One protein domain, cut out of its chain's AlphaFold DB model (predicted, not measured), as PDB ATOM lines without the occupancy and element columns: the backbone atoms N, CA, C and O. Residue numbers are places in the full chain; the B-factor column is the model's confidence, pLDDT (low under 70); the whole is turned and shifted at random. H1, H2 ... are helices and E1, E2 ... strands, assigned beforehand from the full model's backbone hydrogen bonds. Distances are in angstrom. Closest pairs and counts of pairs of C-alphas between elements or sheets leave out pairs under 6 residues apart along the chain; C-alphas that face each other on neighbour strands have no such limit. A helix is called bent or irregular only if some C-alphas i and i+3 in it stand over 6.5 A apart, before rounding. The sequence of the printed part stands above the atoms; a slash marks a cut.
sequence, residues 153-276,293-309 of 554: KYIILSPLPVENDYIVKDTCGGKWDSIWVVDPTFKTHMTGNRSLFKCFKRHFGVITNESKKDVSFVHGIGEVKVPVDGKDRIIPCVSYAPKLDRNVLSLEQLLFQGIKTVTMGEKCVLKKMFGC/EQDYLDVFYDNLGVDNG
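This is residues 153 to 276 and 293 to 309 of the 554 residues of the protein "Putative ARID DNA-binding domain, Zinc finger, CCHC-type" of Helianthus annuus (UniProt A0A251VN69). Two strongly twisted sheets meet edge to edge at two short strands, E3 and E7, near the middle of a rounded body. One sheet is curled like part of a barrel; the other is mostly three long bent strands, E4, E5 and E6, with the E5 and E6 hairpin folding back so that Val 228 comes near E9 of the first sheet, while H1 sits beside the curled sheet and H2 lies loosely outside the long strands. The printed part has 141 residues, with nine named strands and two named helices in the order E1 E2 E3 E4 E5 E6 E7 H1 E8 E9 H2; the class is mixed, helices and strands. The curled sheet runs E7 E2 E1 E9 E8 and the other E3 E6 E5 E4, both mixed. The whole is compact, with a radius of gyration of the C-alphas of 14.2 A and spans of 37 by 36 by 31 A.

Go past the unnamed residues 153 to 165 to E1, residues 166 to 168, and on to E2, residues 180 to 183: they form an antiparallel hairpin, with N 168 and O 180 2.9 A apart. On the other side of E2 find E7, residues 247 to 250, parallel to it, with N 249 and O 181 at 2.8 A. E1 is also the parallel neighbour of E9, residues 267 to 272, through N 268 and O 167 at 2.8 A. The edge strand E8, residues 259 to 264, makes an antiparallel hairpin with E9, where N 262 and O 269 are 2.9 A apart. From edge to edge this sheet curls by 107 degrees. Now look at E3, residues 189 to 191: it and E7 have 9 pairs of C-alphas within 8 A, the closest being those of Thr 191 and Asn 247, 4.4 A apart. E3 is the parallel neighbour of E6, residues 231 to 240, with N 239 and O 189 at 2.8 A. E4, residues 197 to 209, E5, residues 214 to 228, and E6 make a meander, each strand the antiparallel neighbour of the one before. Check N 201 and O 221 at 2.8 A between E4 and E5, and N 226 and O 233 at 2.8 A between E5 and E6. E4 bends by 92 degrees at residue 202; E5 bends by 97 degrees at residue 219; E6 bends by 81 degrees at residue 237. The closest C-alphas of E5 and E9 are those of Val 228 and Leu 270, 6.7 A apart. H1, residues 251 to 256, is on the curled sheet and stands at the sheet's level, its height over the sheet being 1.2 A. H2, residues 294 to 304, only grazes the sheet of E4 with its residues 294 to 301. H1 and H2 are close but not clearly touching: the closest C-alphas, of Gln 253 and Leu 304, are 7.8 A apart. In H1 and H2 every O i to N i+4 pair is within hydrogen-bond range.

Find C-alpha 166 at (320.687, 335.806, 278.593), where E1 begins. From C-alpha 214 at (302.037, 331.439, 282.478) E5, the longest strand, spans 28.6 A. E4 spans 22.5 A, E6 22.6 A, E8 16.1 A and E9 17.0 A. H2 spans 15.6 A and ends at C-alpha 304, at (309.511, 318.527, 273.181).

The two C-alphas farthest apart are those of Gly 265 and Asp 295, at 39.2 A. Residues 277 to 292 are not printed, and C-alphas 276 and 293 are 23.1 A apart across the cut. The link from E1 to E2, with 11 residues, is long. Mean pLDDT of the printed part is 71.5; 52 residues are under 70, among them 153 to 164, 201 to 208, 272 to 276 and 293 to 309.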
ATOM      1  N   LYS A 153     323.524 312.501 274.102       46.78
ATOM      2  CA  LYS A 153     324.939 312.880 274.272       46.78
ATOM      3  C   LYS A 153     325.141 314.393 274.335       46.78
ATOM      4  O   LYS A 153     326.140 314.816 274.899       46.78
ATOM      5  N   TYR A 154     324.223 315.165 273.765       45.44
ATOM      6  CA  TYR A 154     324.334 316.614 273.612       45.44
ATOM      7  C   TYR A 154     323.501 317.379 274.650       45.44
ATOM      8  O   TYR A 154     323.824 318.518 274.948       45.44
ATOM      9  N   ILE A 155     322.513 316.714 275.266       45.44
ATOM     10  CA  ILE A 155     321.684 317.244 276.367       45.44
ATOM     11  C   ILE A 155     322.504 317.471 277.662       45.44
ATOM     12  O   ILE A 155     322.128 318.281 278.496       45.44
ATOM     13  N   ILE A 156     323.665 316.816 277.830       42.44
ATOM     14  CA  ILE A 156     324.563 317.006 278.993       42.44
ATOM     15  C   ILE A 156     325.673 318.018 278.657       42.44
ATOM     16  O   ILE A 156     326.861 317.749 278.833       42.44
ATOM     17  N   LEU A 157     325.310 319.166 278.095       38.88
ATOM     18  CA  LEU A 157     326.212 320.305 277.962       38.88
ATOM     19  C   LEU A 157     325.644 321.436 278.811       38.88
ATOM     20  O   LEU A 157     324.663 322.053 278.428       38.88
ATOM     21  N   SER A 158     326.275 321.605 279.977       44.34
ATOM     22  CA  SER A 158     326.203 322.730 280.916       44.34
ATOM     23  C   SER A 158     324.831 323.414 281.004       44.34
ATOM     24  O   SER A 158     324.577 324.312 280.201       44.34
ATOM     25  N   PRO A 159     323.964 323.055 281.975       48.75
ATOM     26  CA  PRO A 159     322.754 323.832 282.200       48.75
ATOM     27  C   PRO A 159     323.185 325.270 282.486       48.75
ATOM     28  O   PRO A 159     323.988 325.515 283.391       48.75
ATOM     29  N   LEU A 160     322.714 326.212 281.667       51.28
ATOM     30  CA  LEU A 160     322.783 327.612 282.054       51.28
ATOM     31  C   LEU A 160     322.077 327.737 283.411       51.28
ATOM     32  O   LEU A 160     321.073 327.050 283.617       51.28
ATOM     33  N   PRO A 161     322.591 328.560 284.342       53.94
ATOM     34  CA  PRO A 161     321.868 328.881 285.563       53.94
ATOM     35  C   PRO A 161     320.424 329.243 285.211       53.94
ATOM     36  O   PRO A 161     320.202 330.166 284.428       53.94
ATOM     37  N   VAL A 162     319.478 328.475 285.757       55.38
ATOM     38  CA  VAL A 162     318.035 328.534 285.453       55.38
ATOM     39  C   VAL A 162     317.421 329.886 285.846       55.38
ATOM     40  O   VAL A 162     316.315 330.209 285.439       55.38
ATOM     41  N   GLU A 163     318.155 330.691 286.615       54.50
ATOM     42  CA  GLU A 163     317.662 331.915 287.242       54.50
ATOM     43  C   GLU A 163     317.819 333.180 286.385       54.50
ATOM     44  O   GLU A 163     317.213 334.190 286.726       54.50
ATOM     45  N   ASN A 164     318.576 333.147 285.276       61.84
ATOM     46  CA  ASN A 164     318.854 334.348 284.480       61.84
ATOM     47  C   ASN A 164     318.480 334.212 282.998       61.84
ATOM     48  O   ASN A 164     318.750 333.199 282.352       61.84
ATOM     49  N   ASP A 165     317.943 335.307 282.468       73.88
ATOM     50  CA  ASP A 165     317.705 335.554 281.051       73.88
ATOM     51  C   ASP A 165     319.012 336.038 280.390       73.88
ATOM     52  O   ASP A 165     319.654 336.964 280.890       73.88
ATOM     53  N   TYR A 166     319.426 335.441 279.263       83.38
ATOM     54  CA  TYR A 166     320.687 335.806 278.593       83.38
ATOM     55  C   TYR A 166     320.446 336.486 277.248       83.38
ATOM     56  O   TYR A 166     319.958 335.861 276.306       83.38
ATOM     57  N   ILE A 167     320.877 337.737 277.097       86.25
ATOM     58  CA  ILE A 167     320.697 338.494 275.849       86.25
ATOM     59  C   ILE A 167     321.615 337.940 274.753       86.25
ATOM     60  O   ILE A 167     322.824 337.803 274.951       86.25
ATOM     61  N   VAL A 168     321.082 337.674 273.562       86.62
ATOM     62  CA  VAL A 168     321.896 337.284 272.403       86.62
ATOM     63  C   VAL A 168     322.760 338.474 271.982       86.62
ATOM     64  O   VAL A 168     322.242 339.524 271.595       86.62
ATOM     65  N   LYS A 169     324.089 338.321 272.056       83.19
ATOM     66  CA  LYS A 169     325.073 339.414 271.934       83.19
ATOM     67  C   LYS A 169     324.864 340.307 270.708       83.19
ATOM     68  O   LYS A 169     325.003 341.516 270.825       83.19
ATOM     69  N   ASP A 170     324.529 339.727 269.562       81.19
ATOM     70  CA  ASP A 170     324.423 340.467 268.298       81.19
ATOM     71  C   ASP A 170     323.055 341.143 268.099       81.19
ATOM     72  O   ASP A 170     322.855 341.858 267.122       81.19
ATOM     73  N   THR A 171     322.126 340.972 269.046       82.50
ATOM     74  CA  THR A 171     320.790 341.593 269.013       82.50
ATOM     75  C   THR A 171     320.684 342.846 269.888       82.50
ATOM     76  O   THR A 171     319.750 343.626 269.745       82.50
ATOM     77  N   CYS A 172     321.666 343.103 270.763       68.56
ATOM     78  CA  CYS A 172     321.593 344.147 271.794       68.56
ATOM     79  C   CYS A 172     321.843 345.589 271.302       68.56
ATOM     80  O   CYS A 172     322.073 346.473 272.124       68.56
ATOM     81  N   GLY A 173     321.881 345.826 269.987       62.78
ATOM     82  CA  GLY A 173     322.147 347.141 269.382       62.78
ATOM     83  C   GLY A 173     320.992 347.714 268.555       62.78
ATOM     84  O   GLY A 173     321.143 348.786 267.977       62.78
ATOM     85  N   GLY A 174     319.871 346.992 268.460       68.62
ATOM     86  CA  GLY A 174     318.695 347.390 267.686       68.62
ATOM     87  C   GLY A 174     317.556 347.953 268.542       68.62
ATOM     88  O   GLY A 174     317.729 348.282 269.714       68.62
ATOM     89  N   LYS A 175     316.362 348.048 267.946       74.81
ATOM     90  CA  LYS A 175     315.115 348.349 268.676       74.81
ATOM     91  C   LYS A 175     314.807 347.227 269.673       74.81
ATOM     92  O   LYS A 175     315.190 346.083 269.428       74.81
ATOM     93  N   TRP A 176     314.059 347.526 270.735       74.62
ATOM     94  CA  TRP A 176     313.631 346.534 271.735       74.62
ATOM     95  C   TRP A 176     313.011 345.280 271.095       74.62
ATOM     96  O   TRP A 176     313.421 344.167 271.414       74.62
ATOM     97  N   ASP A 177     312.176 345.456 270.068       80.75
ATOM     98  CA  ASP A 177     311.497 344.366 269.345       80.75
ATOM     99  C   ASP A 177     312.425 343.467 268.507       80.75
ATOM    100  O   ASP A 177     311.971 342.487 267.913       80.75
ATOM    101  N   SER A 178     313.716 343.805 268.417       81.25
ATOM    102  CA  SER A 178     314.751 343.026 267.719       81.25
ATOM    103  C   SER A 178     315.705 342.297 268.667       81.25
ATOM    104  O   SER A 178     316.529 341.502 268.211       81.25
ATOM    105  N   ILE A 179     315.586 342.540 269.977       88.62
ATOM    106  CA  ILE A 179     316.405 341.890 271.001       88.62
ATOM    107  C   ILE A 179     315.884 340.469 271.213       88.62
ATOM    108  O   ILE A 179     314.683 340.267 271.387       88.62
ATOM    109  N   TRP A 180     316.787 339.486 271.202       91.38
ATOM    110  CA  TRP A 180     316.473 338.097 271.539       91.38
ATOM    111  C   TRP A 180     317.120 337.699 272.856       91.38
ATOM    112  O   TRP A 180     318.284 338.016 273.120       91.38
ATOM    113  N   VAL A 181     316.372 336.952 273.656       90.44
ATOM    114  CA  VAL A 181     316.798 336.437 274.955       90.44
ATOM    115  C   VAL A 181     316.772 334.918 274.923       90.44
ATOM    116  O   VAL A 181     315.809 334.322 274.451       90.44
ATOM    117  N   VAL A 182     317.822 334.279 275.428       89.19
ATOM    118  CA  VAL A 182     317.811 332.847 275.721       89.19
ATOM    119  C   VAL A 182     317.274 332.648 277.128       89.19
ATOM    120  O   VAL A 182     317.869 333.139 278.088       89.19
ATOM    121  N   ASP A 183     316.180 331.901 277.228       86.75
ATOM    122  CA  ASP A 183     315.493 331.620 278.484       86.75
ATOM    123  C   ASP A 183     315.431 330.096 278.711       86.75
ATOM    124  O   ASP A 183     314.854 329.371 277.889       86.75
ATOM    125  N   PRO A 184     316.039 329.577 279.795       82.31
ATOM    126  CA  PRO A 184     315.991 328.155 280.131       82.31
ATOM    127  C   PRO A 184     314.605 327.646 280.555       82.31
ATOM    128  O   PRO A 184     314.386 326.439 280.539       82.31
ATOM    129  N   THR A 185     313.688 328.530 280.957       82.00
ATOM    130  CA  THR A 185     312.348 328.166 281.453       82.00
ATOM    131  C   THR A 185     311.348 327.885 280.334       82.00
ATOM    132  O   THR A 185     310.335 327.226 280.558       82.00
ATOM    133  N   PHE A 186     311.614 328.369 279.120       81.19
ATOM    134  CA  PHE A 186     310.773 328.096 277.959       81.19
ATOM    135  C   PHE A 186     311.185 326.779 277.302       81.19
ATOM    136  O   PHE A 186     312.365 326.542 277.044       81.19
ATOM    137  N   LYS A 187     310.197 325.946 276.957       77.88
ATOM    138  CA  LYS A 187     310.401 324.706 276.184       77.88
ATOM    139  C   LYS A 187     310.518 324.966 274.675       77.88
ATOM    140  O   LYS A 187     311.114 324.166 273.961       77.88
ATOM    141  N   THR A 188     309.973 326.088 274.194       80.38
ATOM    142  CA  THR A 188     309.936 326.452 272.769       80.38
ATOM    143  C   THR A 188     310.413 327.885 272.502       80.38
ATOM    144  O   THR A 188     310.426 328.734 273.393       80.38
ATOM    145  N   HIS A 189     310.857 328.172 271.278       88.31
ATOM    146  CA  HIS A 189     311.151 329.521 270.794       88.31
ATOM    147  C   HIS A 189     309.850 330.294 270.584       88.31
ATOM    148  O   HIS A 189     308.919 329.765 269.977       88.31
ATOM    149  N   MET A 190     309.790 331.545 271.040       88.75
ATOM    150  CA  MET A 190     308.575 332.356 270.982       88.75
ATOM    151  C   MET A 190     308.869 333.821 270.655       88.75
ATOM    152  O   MET A 190     309.903 334.361 271.038       88.75
ATOM    153  N   THR A 191     307.955 334.487 269.957       89.69
ATOM    154  CA  THR A 191     308.010 335.937 269.721       89.69
ATOM    155  C   THR A 191     306.602 336.500 269.536       89.69
ATOM    156  O   THR A 191     305.751 335.855 268.921       89.69
ATOM    157  N   GLY A 192     306.353 337.708 270.043       85.81
ATOM    158  CA  GLY A 192     305.155 338.494 269.718       85.81
ATOM    159  C   GLY A 192     305.311 339.379 268.483       85.81
ATOM    160  O   GLY A 192     304.359 340.036 268.068       85.81
ATOM    161  N   ASN A 193     306.483 339.380 267.845       86.00
ATOM    162  CA  ASN A 193     306.768 340.225 266.697       86.00
ATOM    163  C   ASN A 193     306.574 339.471 265.368       86.00
ATOM    164  O   ASN A 193     307.442 338.732 264.895       86.00
ATOM    165  N   ARG A 194     305.430 339.715 264.718       84.19
ATOM    166  CA  ARG A 194     305.058 339.075 263.446       84.19
ATOM    167  C   ARG A 194     305.985 339.440 262.281       84.19
ATOM    168  O   ARG A 194     306.072 338.660 261.326       84.19
ATOM    169  N   SER A 195     306.685 340.576 262.343       84.62
ATOM    170  CA  SER A 195     307.550 341.046 261.252       84.62
ATOM    171  C   SER A 195     308.879 340.291 261.157       84.62
ATOM    172  O   SER A 195     309.587 340.435 260.164       84.62
ATOM    173  N   LEU A 196     309.243 339.500 262.176       84.56
ATOM    174  CA  LEU A 196     310.489 338.722 262.193       84.56
ATOM    175  C   LEU A 196     310.410 337.435 261.360       84.56
ATOM    176  O   LEU A 196     311.443 336.838 261.045       84.56
ATOM    177  N   PHE A 197     309.199 337.001 261.006       80.88
ATOM    178  CA  PHE A 197     308.962 335.757 260.285       80.88
ATOM    179  C   PHE A 197     309.221 335.909 258.786       80.88
ATOM    180  O   PHE A 197     308.571 336.707 258.111       80.88
ATOM    181  N   LYS A 198     310.130 335.085 258.256       78.62
ATOM    182  CA  LYS A 198     310.343 334.905 256.810       78.62
ATOM    183  C   LYS A 198     309.274 333.983 256.225       78.62
ATOM    184  O   LYS A 198     308.657 334.313 255.221       78.62
ATOM    185  N   CYS A 199     309.065 332.847 256.881       70.94
ATOM    186  CA  CYS A 199     308.044 331.860 256.552       70.94
ATOM    187  C   CYS A 199     307.111 331.771 257.755       70.94
ATOM    188  O   CYS A 199     307.596 331.650 258.878       70.94
ATOM    189  N   PHE A 200     305.801 331.846 257.539       70.75
ATOM    190  CA  PHE A 200     304.811 331.804 258.611       70.75
ATOM    191  C   PHE A 200     303.661 330.899 258.202       70.75
ATOM    192  O   PHE A 200     303.029 331.128 257.173       70.75
ATOM    193  N   LYS A 201     303.385 329.903 259.033       60.66
ATOM    194  CA  LYS A 201     302.213 329.047 258.924       60.66
ATOM    195  C   LYS A 201     301.274 329.370 260.070       60.66
ATOM    196  O   LYS A 201     301.708 329.459 261.220       60.66
ATOM    197  N   ARG A 202     299.991 329.542 259.753       54.69
ATOM    198  CA  ARG A 202     298.953 329.598 260.782       54.69
ATOM    199  C   ARG A 202     298.930 328.251 261.492       54.69
ATOM    200  O   ARG A 202     298.919 327.205 260.854       54.69
ATOM    201  N   HIS A 203     299.019 328.305 262.807       59.59
ATOM    202  CA  HIS A 203     299.024 327.149 263.684       59.59
ATOM    203  C   HIS A 203     298.574 327.634 265.046       59.59
ATOM    204  O   HIS A 203     299.211 328.509 265.639       59.59
ATOM    205  N   PHE A 204     297.504 327.039 265.544       55.03
ATOM    206  CA  PHE A 204     296.894 327.470 266.781       55.03
ATOM    207  C   PHE A 204     297.196 326.475 267.891       55.03
ATOM    208  O   PHE A 204     296.927 325.287 267.756       55.03
ATOM    209  N   GLY A 205     297.778 326.962 268.981       58.50
ATOM    210  CA  GLY A 205     298.176 326.120 270.103       58.50
ATOM    211  C   GLY A 205     298.219 326.892 271.411       58.50
ATOM    212  O   GLY A 205     298.170 328.123 271.433       58.50
ATOM    213  N   VAL A 206     298.319 326.163 272.517       62.28
ATOM    214  CA  VAL A 206     298.485 326.746 273.851       62.28
ATOM    215  C   VAL A 206     299.763 326.189 274.447       62.28
ATOM    216  O   VAL A 206     299.881 324.985 274.635       62.28
ATOM    217  N   ILE A 207     300.713 327.069 274.744       66.12
ATOM    218  CA  ILE A 207     301.976 326.694 275.374       66.12
ATOM    219  C   ILE A 207     301.935 327.153 276.821       66.12
ATOM    220  O   ILE A 207     301.813 328.343 277.113       66.12
ATOM    221  N   THR A 208     302.049 326.197 277.733       67.56
ATOM    222  CA  THR A 208     302.123 326.449 279.169       67.56
ATOM    223  C   THR A 208     303.584 326.480 279.616       67.56
ATOM    224  O   THR A 208     304.359 325.550 279.381       67.56
ATOM    225  N   ASN A 209     303.981 327.570 280.269       73.00
ATOM    226  CA  ASN A 209     305.259 327.665 280.960       73.00
ATOM    227  C   ASN A 209     305.026 327.343 282.442       73.00
ATOM    228  O   ASN A 209     304.611 328.199 283.223       73.00
ATOM    229  N   GLU A 210     305.295 326.094 282.824       70.81
ATOM    230  CA  GLU A 210     305.125 325.605 284.200       70.81
ATOM    231  C   GLU A 210     305.972 326.394 285.208       70.81
ATOM    232  O   GLU A 210     305.510 326.693 286.310       70.81
ATOM    233  N   SER A 211     307.198 326.772 284.830       72.56
ATOM    234  CA  SER A 211     308.124 327.501 285.703       72.56
ATOM    235  C   SER A 211     307.633 328.914 286.013       72.56
ATOM    236  O   SER A 211     307.759 329.369 287.149       72.56
ATOM    237  N   LYS A 212     307.049 329.599 285.024       70.19
ATOM    238  CA  LYS A 212     306.507 330.961 285.166       70.19
ATOM    239  C   LYS A 212     305.020 330.992 285.528       70.19
ATOM    240  O   LYS A 212     304.500 332.068 285.801       70.19
ATOM    241  N   LYS A 213     304.358 329.827 285.583       73.00
ATOM    242  CA  LYS A 213     302.899 329.682 285.753       73.00
ATOM    243  C   LYS A 213     302.120 330.563 284.774       73.00
ATOM    244  O   LYS A 213     301.141 331.203 285.150       73.00
ATOM    245  N   ASP A 214     302.588 330.595 283.532       74.56
ATOM    246  CA  ASP A 214     302.037 331.439 282.478       74.56
ATOM    247  C   ASP A 214     301.553 330.594 281.294       74.56
ATOM    248  O   ASP A 214     302.052 329.490 281.048       74.56
ATOM    249  N   VAL A 215     300.563 331.112 280.574       69.38
ATOM    250  CA  VAL A 215     299.905 330.451 279.448       69.38
ATOM    251  C   VAL A 215     299.941 331.380 278.246       69.38
ATOM    252  O   VAL A 215     299.338 332.451 278.240       69.38
ATOM    253  N   SER A 216     300.639 330.947 277.203       74.62
ATOM    254  CA  SER A 216     300.778 331.689 275.955       74.62
ATOM    255  C   SER A 216     299.941 331.055 274.849       74.62
ATOM    256  O   SER A 216     300.105 329.878 274.522       74.62
ATOM    257  N   PHE A 217     299.069 331.860 274.244       66.25
ATOM    258  CA  PHE A 217     298.312 331.484 273.052       66.25
ATOM    259  C   PHE A 217     299.175 331.710 271.810       66.25
ATOM    260  O   PHE A 217     299.714 332.799 271.603       66.25
ATOM    261  N   VAL A 218     299.343 330.656 271.016       70.38
ATOM    262  CA  VAL A 218     300.158 330.640 269.802       70.38
ATOM    263  C   VAL A 218     299.237 330.692 268.595       70.38
ATOM    264  O   VAL A 218     298.316 329.888 268.510       70.38
ATOM    265  N   HIS A 219     299.486 331.623 267.669       65.12
ATOM    266  CA  HIS A 219     298.667 331.824 266.457       65.12
ATOM    267  C   HIS A 219     299.391 331.451 265.163       65.12
ATOM    268  O   HIS A 219     298.833 331.509 264.066       65.12
ATOM    269  N   GLY A 220     300.661 331.084 265.264       62.06
ATOM    270  CA  GLY A 220     301.382 330.538 264.134       62.06
ATOM    271  C   GLY A 220     302.764 330.071 264.497       62.06
ATOM    272  O   GLY A 220     303.260 330.315 265.596       62.06
ATOM    273  N   ILE A 221     303.383 329.380 263.556       69.38
ATOM    274  CA  ILE A 221     304.751 328.901 263.678       69.38
ATOM    275  C   ILE A 221     305.484 329.222 262.395       69.38
ATOM    276  O   ILE A 221     304.917 329.198 261.300       69.38
ATOM    277  N   GLY A 222     306.767 329.513 262.517       72.06
ATOM    278  CA  GLY A 222     307.550 329.797 261.342       72.06
ATOM    279  C   GLY A 222     309.039 329.870 261.573       72.06
ATOM    280  O   GLY A 222     309.575 329.424 262.589       72.06
ATOM    281  N   GLU A 223     309.694 330.438 260.574       80.56
ATOM    282  CA  GLU A 223     311.129 330.653 260.546       80.56
ATOM    283  C   GLU A 223     311.420 332.137 260.718       80.56
ATOM    284  O   GLU A 223     310.890 332.971 259.977       80.56
ATOM    285  N   VAL A 224     312.290 332.469 261.668       86.88
ATOM    286  CA  VAL A 224     312.685 333.852 261.958       86.88
ATOM    287  C   VAL A 224     314.157 334.070 261.662       86.88
ATOM    288  O   VAL A 224     314.983 333.162 261.795       86.88
ATOM    289  N   LYS A 225     314.500 335.296 261.270       85.25
ATOM    290  CA  LYS A 225     315.897 335.712 261.121       85.25
ATOM    291  C   LYS A 225     316.403 336.293 262.433       85.25
ATOM    292  O   LYS A 225     315.823 337.242 262.955       85.25
ATOM    293  N   VAL A 226     317.505 335.748 262.934       86.69
ATOM    294  CA  VAL A 226     318.195 336.242 264.127       86.69
ATOM    295  C   VAL A 226     319.641 336.574 263.761       86.69
ATOM    296  O   VAL A 226     320.340 335.703 263.231       86.69
ATOM    297  N   PRO A 227     320.118 337.802 264.021       82.81
ATOM    298  CA  PRO A 227     321.513 338.148 263.797       82.81
ATOM    299  C   PRO A 227     322.396 337.410 264.813       82.81
ATOM    300  O   PRO A 227     322.198 337.515 266.022       82.81
ATOM    301  N   VAL A 228     323.360 336.636 264.309       80.00
ATOM    302  CA  VAL A 228     324.338 335.861 265.090       80.00
ATOM    303  C   VAL A 228     325.683 335.866 264.360       80.00
ATOM    304  O   VAL A 228     325.758 335.545 263.172       80.00
ATOM    305  N   ASP A 229     326.762 336.187 265.067       72.12
ATOM    306  CA  ASP A 229     328.121 336.352 264.540       72.12
ATOM    307  C   ASP A 229     328.179 337.341 263.352       72.12
ATOM    308  O   ASP A 229     328.887 337.122 262.364       72.12
ATOM    309  N   GLY A 230     327.386 338.418 263.412       70.50
ATOM    310  CA  GLY A 230     327.304 339.433 262.352       70.50
ATOM    311  C   GLY A 230     326.637 338.959 261.053       70.50
ATOM    312  O   GLY A 230     326.806 339.597 260.015       70.50
ATOM    313  N   LYS A 231     325.908 337.834 261.081       77.00
ATOM    314  CA  LYS A 231     325.140 337.306 259.944       77.00
ATOM    315  C   LYS A 231     323.719 336.954 260.364       77.00
ATOM    316  O   LYS A 231     323.507 336.449 261.462       77.00
ATOM    317  N   ASP A 232     322.770 337.113 259.451       80.31
ATOM    318  CA  ASP A 232     321.412 336.615 259.659       80.31
ATOM    319  C   ASP A 232     321.411 335.085 259.628       80.31
ATOM    320  O   ASP A 232     321.808 334.451 258.644       80.31
ATOM    321  N   ARG A 233     320.971 334.477 260.728       79.81
ATOM    322  CA  ARG A 233     320.732 333.039 260.845       79.81
ATOM    323  C   ARG A 233     319.236 332.782 260.868       79.81
ATOM    324  O   ARG A 233     318.492 333.524 261.498       79.81
ATOM    325  N   ILE A 234     318.809 331.724 260.192       81.25
ATOM    326  CA  ILE A 234     317.415 331.287 260.221       81.25
ATOM    327  C   ILE A 234     317.250 330.340 261.409       81.25
ATOM    328  O   ILE A 234     317.962 329.339 261.505       81.25
ATOM    329  N   ILE A 235     316.331 330.675 262.310       82.62
ATOM    330  CA  ILE A 235     315.902 329.804 263.401       82.62
ATOM    331  C   ILE A 235     314.507 329.276 263.044       82.62
ATOM    332  O   ILE A 235     313.578 330.079 262.912       82.62
ATOM    333  N   PRO A 236     314.347 327.956 262.845       75.56
ATOM    334  CA  PRO A 236     313.059 327.356 262.525       75.56
ATOM    335  C   PRO A 236     312.243 327.035 263.784       75.56
ATOM    336  O   PRO A 236     312.768 327.005 264.902       75.56
ATOM    337  N   CYS A 237     310.966 326.712 263.566       74.75
ATOM    338  CA  CYS A 237     310.009 326.293 264.594       74.75
ATOM    339  C   CYS A 237     309.857 327.320 265.727       74.75
ATOM    340  O   CYS A 237     309.925 326.972 266.908       74.75
ATOM    341  N   VAL A 238     309.688 328.592 265.366       83.25
ATOM    342  CA  VAL A 238     309.409 329.672 266.317       83.25
ATOM    343  C   VAL A 238     307.912 329.916 266.393       83.25
ATOM    344  O   VAL A 238     307.274 330.133 265.365       83.25
ATOM    345  N   SER A 239     307.354 329.885 267.599       82.12
ATOM    346  CA  SER A 239     305.939 330.128 267.858       82.12
ATOM    347  C   SER A 239     305.641 331.626 267.951       82.12
ATOM    348  O   SER A 239     306.328 332.383 268.635       82.12
ATOM    349  N   TYR A 240     304.590 332.059 267.269       81.56
ATOM    350  CA  TYR A 240     304.084 333.420 267.317       81.56
ATOM    351  C   TYR A 240     303.009 333.548 268.393       81.56
ATOM    352  O   TYR A 240     301.958 332.918 268.281       81.56
ATOM    353  N   ALA A 241     303.266 334.369 269.407       83.88
ATOM    354  CA  ALA A 241     302.345 334.643 270.506       83.88
ATOM    355  C   ALA A 241     302.198 336.164 270.672       83.88
ATOM    356  O   ALA A 241     303.081 336.779 271.266       83.88
ATOM    357  N   PRO A 242     301.119 336.802 270.169       78.38
ATOM    358  CA  PRO A 242     301.030 338.268 270.087       78.38
ATOM    359  C   PRO A 242     301.160 338.997 271.423       78.38
ATOM    360  O   PRO A 242     301.601 340.138 271.465       78.38
ATOM    361  N   LYS A 243     300.766 338.340 272.518       79.06
ATOM    362  CA  LYS A 243     300.848 338.903 273.870       79.06
ATOM    363  C   LYS A 243     302.244 338.873 274.474       79.06
ATOM    364  O   LYS A 243     302.434 339.420 275.555       79.06
ATOM    365  N   LEU A 244     303.188 338.205 273.820       83.88
ATOM    366  CA  LEU A 244     304.547 338.108 274.310       83.88
ATOM    367  C   LEU A 244     305.291 339.411 274.004       83.88
ATOM    368  O   LEU A 244     305.459 339.799 272.852       83.88
ATOM    369  N   ASP A 245     305.766 340.058 275.056       82.94
ATOM    370  CA  ASP A 245     306.451 341.352 275.038       82.94
ATOM    371  C   ASP A 245     307.933 341.267 274.637       82.94
ATOM    372  O   ASP A 245     308.598 342.286 274.453       82.94
ATOM    373  N   ARG A 246     308.469 340.053 274.485       86.88
ATOM    374  CA  ARG A 246     309.884 339.797 274.189       86.88
ATOM    375  C   ARG A 246     310.082 338.632 273.229       86.88
ATOM    376  O   ARG A 246     309.256 337.728 273.134       86.88
ATOM    377  N   ASN A 247     311.228 338.615 272.550       91.69
ATOM    378  CA  ASN A 247     311.624 337.485 271.712       91.69
ATOM    379  C   ASN A 247     312.467 336.500 272.527       91.69
ATOM    380  O   ASN A 247     313.512 336.865 273.074       91.69
ATOM    381  N   VAL A 248     312.028 335.248 272.587       91.19
ATOM    382  CA  VAL A 248     312.585 334.211 273.455       91.19
ATOM    383  C   VAL A 248     313.076 333.025 272.635       91.19
ATOM    384  O   VAL A 248     312.356 332.468 271.809       91.19
ATOM    385  N   LEU A 249     314.299 332.585 272.909       90.44
ATOM    386  CA  LEU A 249     314.846 331.321 272.442       90.44
ATOM    387  C   LEU A 249     314.954 330.356 273.621       90.44
ATOM    388  O   LEU A 249     315.806 330.521 274.492       90.44
ATOM    389  N   SER A 250     314.126 329.314 273.622       87.00
ATOM    390  CA  SER A 250     314.325 328.166 274.510       87.00
ATOM    391  C   SER A 250     315.739 327.590 274.393       87.00
ATOM    392  O   SER A 250     316.180 327.198 273.306       87.00
ATOM    393  N   LEU A 251     316.435 327.491 275.529       83.44
ATOM    394  CA  LEU A 251     317.735 326.825 275.613       83.44
ATOM    395  C   LEU A 251     317.643 325.355 275.185       83.44
ATOM    396  O   LEU A 251     318.500 324.864 274.449       83.44
ATOM    397  N   GLU A 252     316.602 324.659 275.636       78.12
ATOM    398  CA  GLU A 252     316.370 323.253 275.318       78.12
ATOM    399  C   GLU A 252     316.191 323.059 273.809       78.12
ATOM    400  O   GLU A 252     316.899 322.251 273.201       78.12
ATOM    401  N   GLN A 253     315.332 323.862 273.175       78.56
ATOM    402  CA  GLN A 253     315.123 323.788 271.731       78.56
ATOM    403  C   GLN A 253     316.391 324.149 270.940       78.56
ATOM    404  O   GLN A 253     316.698 323.473 269.957       78.56
ATOM    405  N   LEU A 254     317.183 325.138 271.382       81.00
ATOM    406  CA  LEU A 254     318.469 325.463 270.748       81.00
ATOM    407  C   LEU A 254     319.417 324.255 270.771       81.00
ATOM    408  O   LEU A 254     320.010 323.904 269.747       81.00
ATOM    409  N   LEU A 255     319.523 323.576 271.917       74.50
ATOM    410  CA  LEU A 255     320.348 322.377 272.070       74.50
ATOM    411  C   LEU A 255     319.842 321.222 271.195       74.50
ATOM    412  O   LEU A 255     320.655 320.537 270.566       74.50
ATOM    413  N   PHE A 256     318.522 321.029 271.094       68.31
ATOM    414  CA  PHE A 256     317.917 320.049 270.183       68.31
ATOM    415  C   PHE A 256     318.215 320.350 268.714       68.31
ATOM    416  O   PHE A 256     318.493 319.433 267.940       68.31
ATOM    417  N   GLN A 257     318.238 321.630 268.347       70.25
ATOM    418  CA  GLN A 257     318.650 322.092 267.025       70.25
ATOM    419  C   GLN A 257     320.185 322.047 266.837       70.25
ATOM    420  O   GLN A 257     320.702 322.383 265.778       70.25
ATOM    421  N   GLY A 258     320.969 321.591 267.820       69.50
ATOM    422  CA  GLY A 258     322.428 321.490 267.697       69.50
ATOM    423  C   GLY A 258     323.144 322.845 267.737       69.50
ATOM    424  O   GLY A 258     324.259 322.987 267.210       69.50
ATOM    425  N   ILE A 259     322.514 323.840 268.359       78.12
ATOM    426  CA  ILE A 259     323.068 325.157 268.654       78.12
ATOM    427  C   ILE A 259     323.439 325.179 270.138       78.12
ATOM    428  O   ILE A 259     322.598 324.988 271.010       78.12
ATOM    429  N   LYS A 260     324.716 325.419 270.444       78.62
ATOM    430  CA  LYS A 260     325.176 325.627 271.822       78.62
ATOM    431  C   LYS A 260     325.202 327.111 272.156       78.62
ATOM    432  O   LYS A 260     325.622 327.927 271.337       78.62
ATOM    433  N   THR A 261     324.863 327.442 273.387       77.56
ATOM    434  CA  THR A 261     324.983 328.791 273.941       77.56
ATOM    435  C   THR A 261     326.289 328.901 274.725       77.56
ATOM    436  O   THR A 261     326.594 328.051 275.559       77.56
ATOM    437  N   VAL A 262     327.089 329.932 274.463       77.81
ATOM    438  CA  VAL A 262     328.274 330.267 275.267       77.81
ATOM    439  C   VAL A 262     328.000 331.580 275.983       77.81
ATOM    440  O   VAL A 262     327.825 332.603 275.323       77.81
ATOM    441  N   THR A 263     327.944 331.553 277.311       74.31
ATOM    442  CA  THR A 263     327.694 332.747 278.124       74.31
ATOM    443  C   THR A 263     328.935 333.618 278.256       74.31
ATOM    444  O   THR A 263     330.069 333.141 278.322       74.31
ATOM    445  N   MET A 264     328.701 334.924 278.279       74.81
ATOM    446  CA  MET A 264     329.672 335.988 278.500       74.81
ATOM    447  C   MET A 264     329.023 337.016 279.443       74.81
ATOM    448  O   MET A 264     328.633 338.101 279.015       74.81
ATOM    449  N   GLY A 265     328.842 336.642 280.715       74.94
ATOM    450  CA  GLY A 265     328.059 337.423 281.683       74.94
ATOM    451  C   GLY A 265     326.558 337.347 281.385       74.94
ATOM    452  O   GLY A 265     326.032 336.257 281.178       74.94
ATOM    453  N   GLU A 266     325.897 338.504 281.308       77.75
ATOM    454  CA  GLU A 266     324.465 338.651 280.973       77.75
ATOM    455  C   GLU A 266     324.156 338.423 279.481       77.75
ATOM    456  O   GLU A 266     322.999 338.388 279.063       77.75
ATOM    457  N   LYS A 267     325.194 338.273 278.650       81.94
ATOM    458  CA  LYS A 267     325.058 338.018 277.213       81.94
ATOM    459  C   LYS A 267     325.395 336.573 276.877       81.94
ATOM    460  O   LYS A 267     326.233 335.947 277.527       81.94
ATOM    461  N   CYS A 268     324.815 336.053 275.804       83.44
ATOM    462  CA  CYS A 268     325.166 334.759 275.236       83.44
ATOM    463  C   CYS A 268     325.493 334.856 273.741       83.44
ATOM    464  O   CYS A 268     325.042 335.749 273.023       83.44
ATOM    465  N   VAL A 269     326.317 333.918 273.277       82.50
ATOM    466  CA  VAL A 269     326.663 333.731 271.865       82.50
ATOM    467  C   VAL A 269     326.176 332.358 271.422       82.50
ATOM    468  O   VAL A 269     326.494 331.349 272.059       82.50
ATOM    469  N   LEU A 270     325.435 332.315 270.319       83.81
ATOM    470  CA  LEU A 270     324.939 331.079 269.720       83.81
ATOM    471  C   LEU A 270     326.012 330.495 268.792       83.81
ATOM    472  O   LEU A 270     326.469 331.158 267.869       83.81
ATOM    473  N   LYS A 271     326.442 329.249 269.020       77.31
ATOM    474  CA  LYS A 271     327.471 328.568 268.213       77.31
ATOM    475  C   LYS A 271     326.967 327.224 267.698       77.31
ATOM    476  O   LYS A 271     326.391 326.445 268.449       77.31
ATOM    477  N   LYS A 272     327.265 326.881 266.440       69.56
ATOM    478  CA  LYS A 272     326.972 325.539 265.898       69.56
ATOM    479  C   LYS A 272     327.811 324.481 266.625       69.56
ATOM    480  O   LYS A 272     329.015 324.662 266.836       69.56
ATOM    481  N   MET A 273     327.206 323.352 266.976       67.19
ATOM    482  CA  MET A 273     327.944 322.189 267.466       67.19
ATOM    483  C   MET A 273     328.648 321.492 266.286       67.19
ATOM    484  O   MET A 273     328.003 320.981 265.371       67.19
ATOM    485  N   PHE A 274     329.987 321.485 266.261       41.50
ATOM    486  CA  PHE A 274     330.752 320.800 265.209       41.50
ATOM    487  C   PHE A 274     330.535 319.277 265.270       41.50
ATOM    488  O   PHE A 274     330.653 318.672 266.333       41.50
ATOM    489  N   GLY A 275     330.260 318.652 264.116       42.88
ATOM    490  CA  GLY A 275     330.178 317.190 263.966       42.88
ATOM    491  C   GLY A 275     328.779 316.612 263.727       42.88
ATOM    492  O   GLY A 275     328.677 315.427 263.401       42.88
ATOM    493  N   CYS A 276     327.710 317.410 263.806       36.88
ATOM    494  CA  CYS A 276     326.380 316.958 263.400       36.88
ATOM    495  C   CYS A 276     326.238 317.061 261.873       36.88
ATOM    496  O   CYS A 276     325.755 318.054 261.343       36.88
ATOM    497  N   GLU A 293     305.571 320.113 256.706       52.16
ATOM    498  CA  GLU A 293     304.349 319.307 256.701       52.16
ATOM    499  C   GLU A 293     303.814 319.218 258.141       52.16
ATOM    500  O   GLU A 293     304.601 319.200 259.091       52.16
ATOM    501  N   GLN A 294     302.490 319.202 258.318       49.44
ATOM    502  CA  GLN A 294     301.842 319.159 259.639       49.44
ATOM    503  C   GLN A 294     302.400 318.008 260.503       49.44
ATOM    504  O   GLN A 294     302.755 318.218 261.660       49.44
ATOM    505  N   ASP A 295     302.650 316.846 259.892       48.16
ATOM    506  CA  ASP A 295     303.274 315.676 260.522       48.16
ATOM    507  C   ASP A 295     304.669 315.964 261.110       48.16
ATOM    508  O   ASP A 295     305.055 315.407 262.139       48.16
ATOM    509  N   TYR A 296     305.455 316.836 260.472       53.50
ATOM    510  CA  TYR A 296     306.775 317.221 260.972       53.50
ATOM    511  C   TYR A 296     306.666 318.087 262.231       53.50
ATOM    512  O   TYR A 296     307.435 317.899 263.178       53.50
ATOM    513  N   LEU A 297     305.716 319.025 262.243       54.22
ATOM    514  CA  LEU A 297     305.419 319.878 263.395       54.22
ATOM    515  C   LEU A 297     304.900 319.050 264.571       54.22
ATOM    516  O   LEU A 297     305.394 319.209 265.686       54.22
ATOM    517  N   ASP A 298     304.000 318.108 264.314       55.44
ATOM    518  CA  ASP A 298     303.442 317.231 265.343       55.44
ATOM    519  C   ASP A 298     304.533 316.353 265.973       55.44
ATOM    520  O   ASP A 298     304.685 316.318 267.195       55.44
ATOM    521  N   VAL A 299     305.403 315.745 265.154       56.59
ATOM    522  CA  VAL A 299     306.569 314.985 265.640       56.59
ATOM    523  C   VAL A 299     307.551 315.880 266.404       56.59
ATOM    524  O   VAL A 299     308.195 315.431 267.360       56.59
ATOM    525  N   PHE A 300     307.716 317.136 265.998       57.41
ATOM    526  CA  PHE A 300     308.584 318.091 266.681       57.41
ATOM    527  C   PHE A 300     308.057 318.430 268.084       57.41
ATOM    528  O   PHE A 300     308.812 318.332 269.057       57.41
ATOM    529  N   TYR A 301     306.767 318.741 268.207       59.22
ATOM    530  CA  TYR A 301     306.116 319.048 269.482       59.22
ATOM    531  C   TYR A 301     306.014 317.839 270.415       59.22
ATOM    532  O   TYR A 301     306.342 317.959 271.599       59.22
ATOM    533  N   ASP A 302     305.716 316.651 269.882       59.00
ATOM    534  CA  ASP A 302     305.751 315.391 270.636       59.00
ATOM    535  C   ASP A 302     307.139 315.131 271.247       59.00
ATOM    536  O   ASP A 302     307.265 314.628 272.367       59.00
ATOM    537  N   ASN A 303     308.212 315.487 270.531       56.72
ATOM    538  CA  ASN A 303     309.576 315.318 271.032       56.72
ATOM    539  C   ASN A 303     309.949 316.317 272.136       56.72
ATOM    540  O   ASN A 303     310.783 315.967 272.976       56.72
ATOM    541  N   LEU A 304     309.351 317.512 272.133       55.72
ATOM    542  CA  LEU A 304     309.511 318.527 273.181       55.72
ATOM    543  C   LEU A 304     308.524 318.344 274.346       55.72
ATOM    544  O   LEU A 304     308.652 319.021 275.364       55.72
ATOM    545  N   GLY A 305     307.558 317.428 274.225       54.94
ATOM    546  CA  GLY A 305     306.521 317.221 275.238       54.94
ATOM    547  C   GLY A 305     305.636 318.454 275.431       54.94
ATOM    548  O   GLY A 305     305.223 318.743 276.552       54.94
ATOM    549  N   VAL A 306     305.409 319.209 274.355       54.44
ATOM    550  CA  VAL A 306     304.548 320.396 274.340       54.44
ATOM    551  C   VAL A 306     303.288 320.026 273.568       54.44
ATOM    552  O   VAL A 306     303.388 319.562 272.437       54.44
ATOM    553  N   ASP A 307     302.117 320.190 274.185       52.44
ATOM    554  CA  ASP A 307     300.839 319.956 273.509       52.44
ATOM    555  C   ASP A 307     300.644 321.000 272.397       52.44
ATOM    556  O   ASP A 307     300.717 322.207 272.634       52.44
ATOM    557  N   ASN A 308     300.447 320.531 271.166       49.28
ATOM    558  CA  ASN A 308     300.364 321.373 269.974       49.28
ATOM    559  C   ASN A 308     298.981 322.009 269.772       49.28
ATOM    560  O   ASN A 308     298.835 322.801 268.850       49.28
ATOM    561  N   GLY A 309     297.975 321.714 270.599       47.00
ATOM    562  CA  GLY A 309     296.627 322.254 270.393       47.00
ATOM    563  C   GLY A 309     295.571 321.209 270.062       47.00
ATOM    564  O   GLY A 309     294.394 321.410 270.342       47.00
TER     565      GLY A 309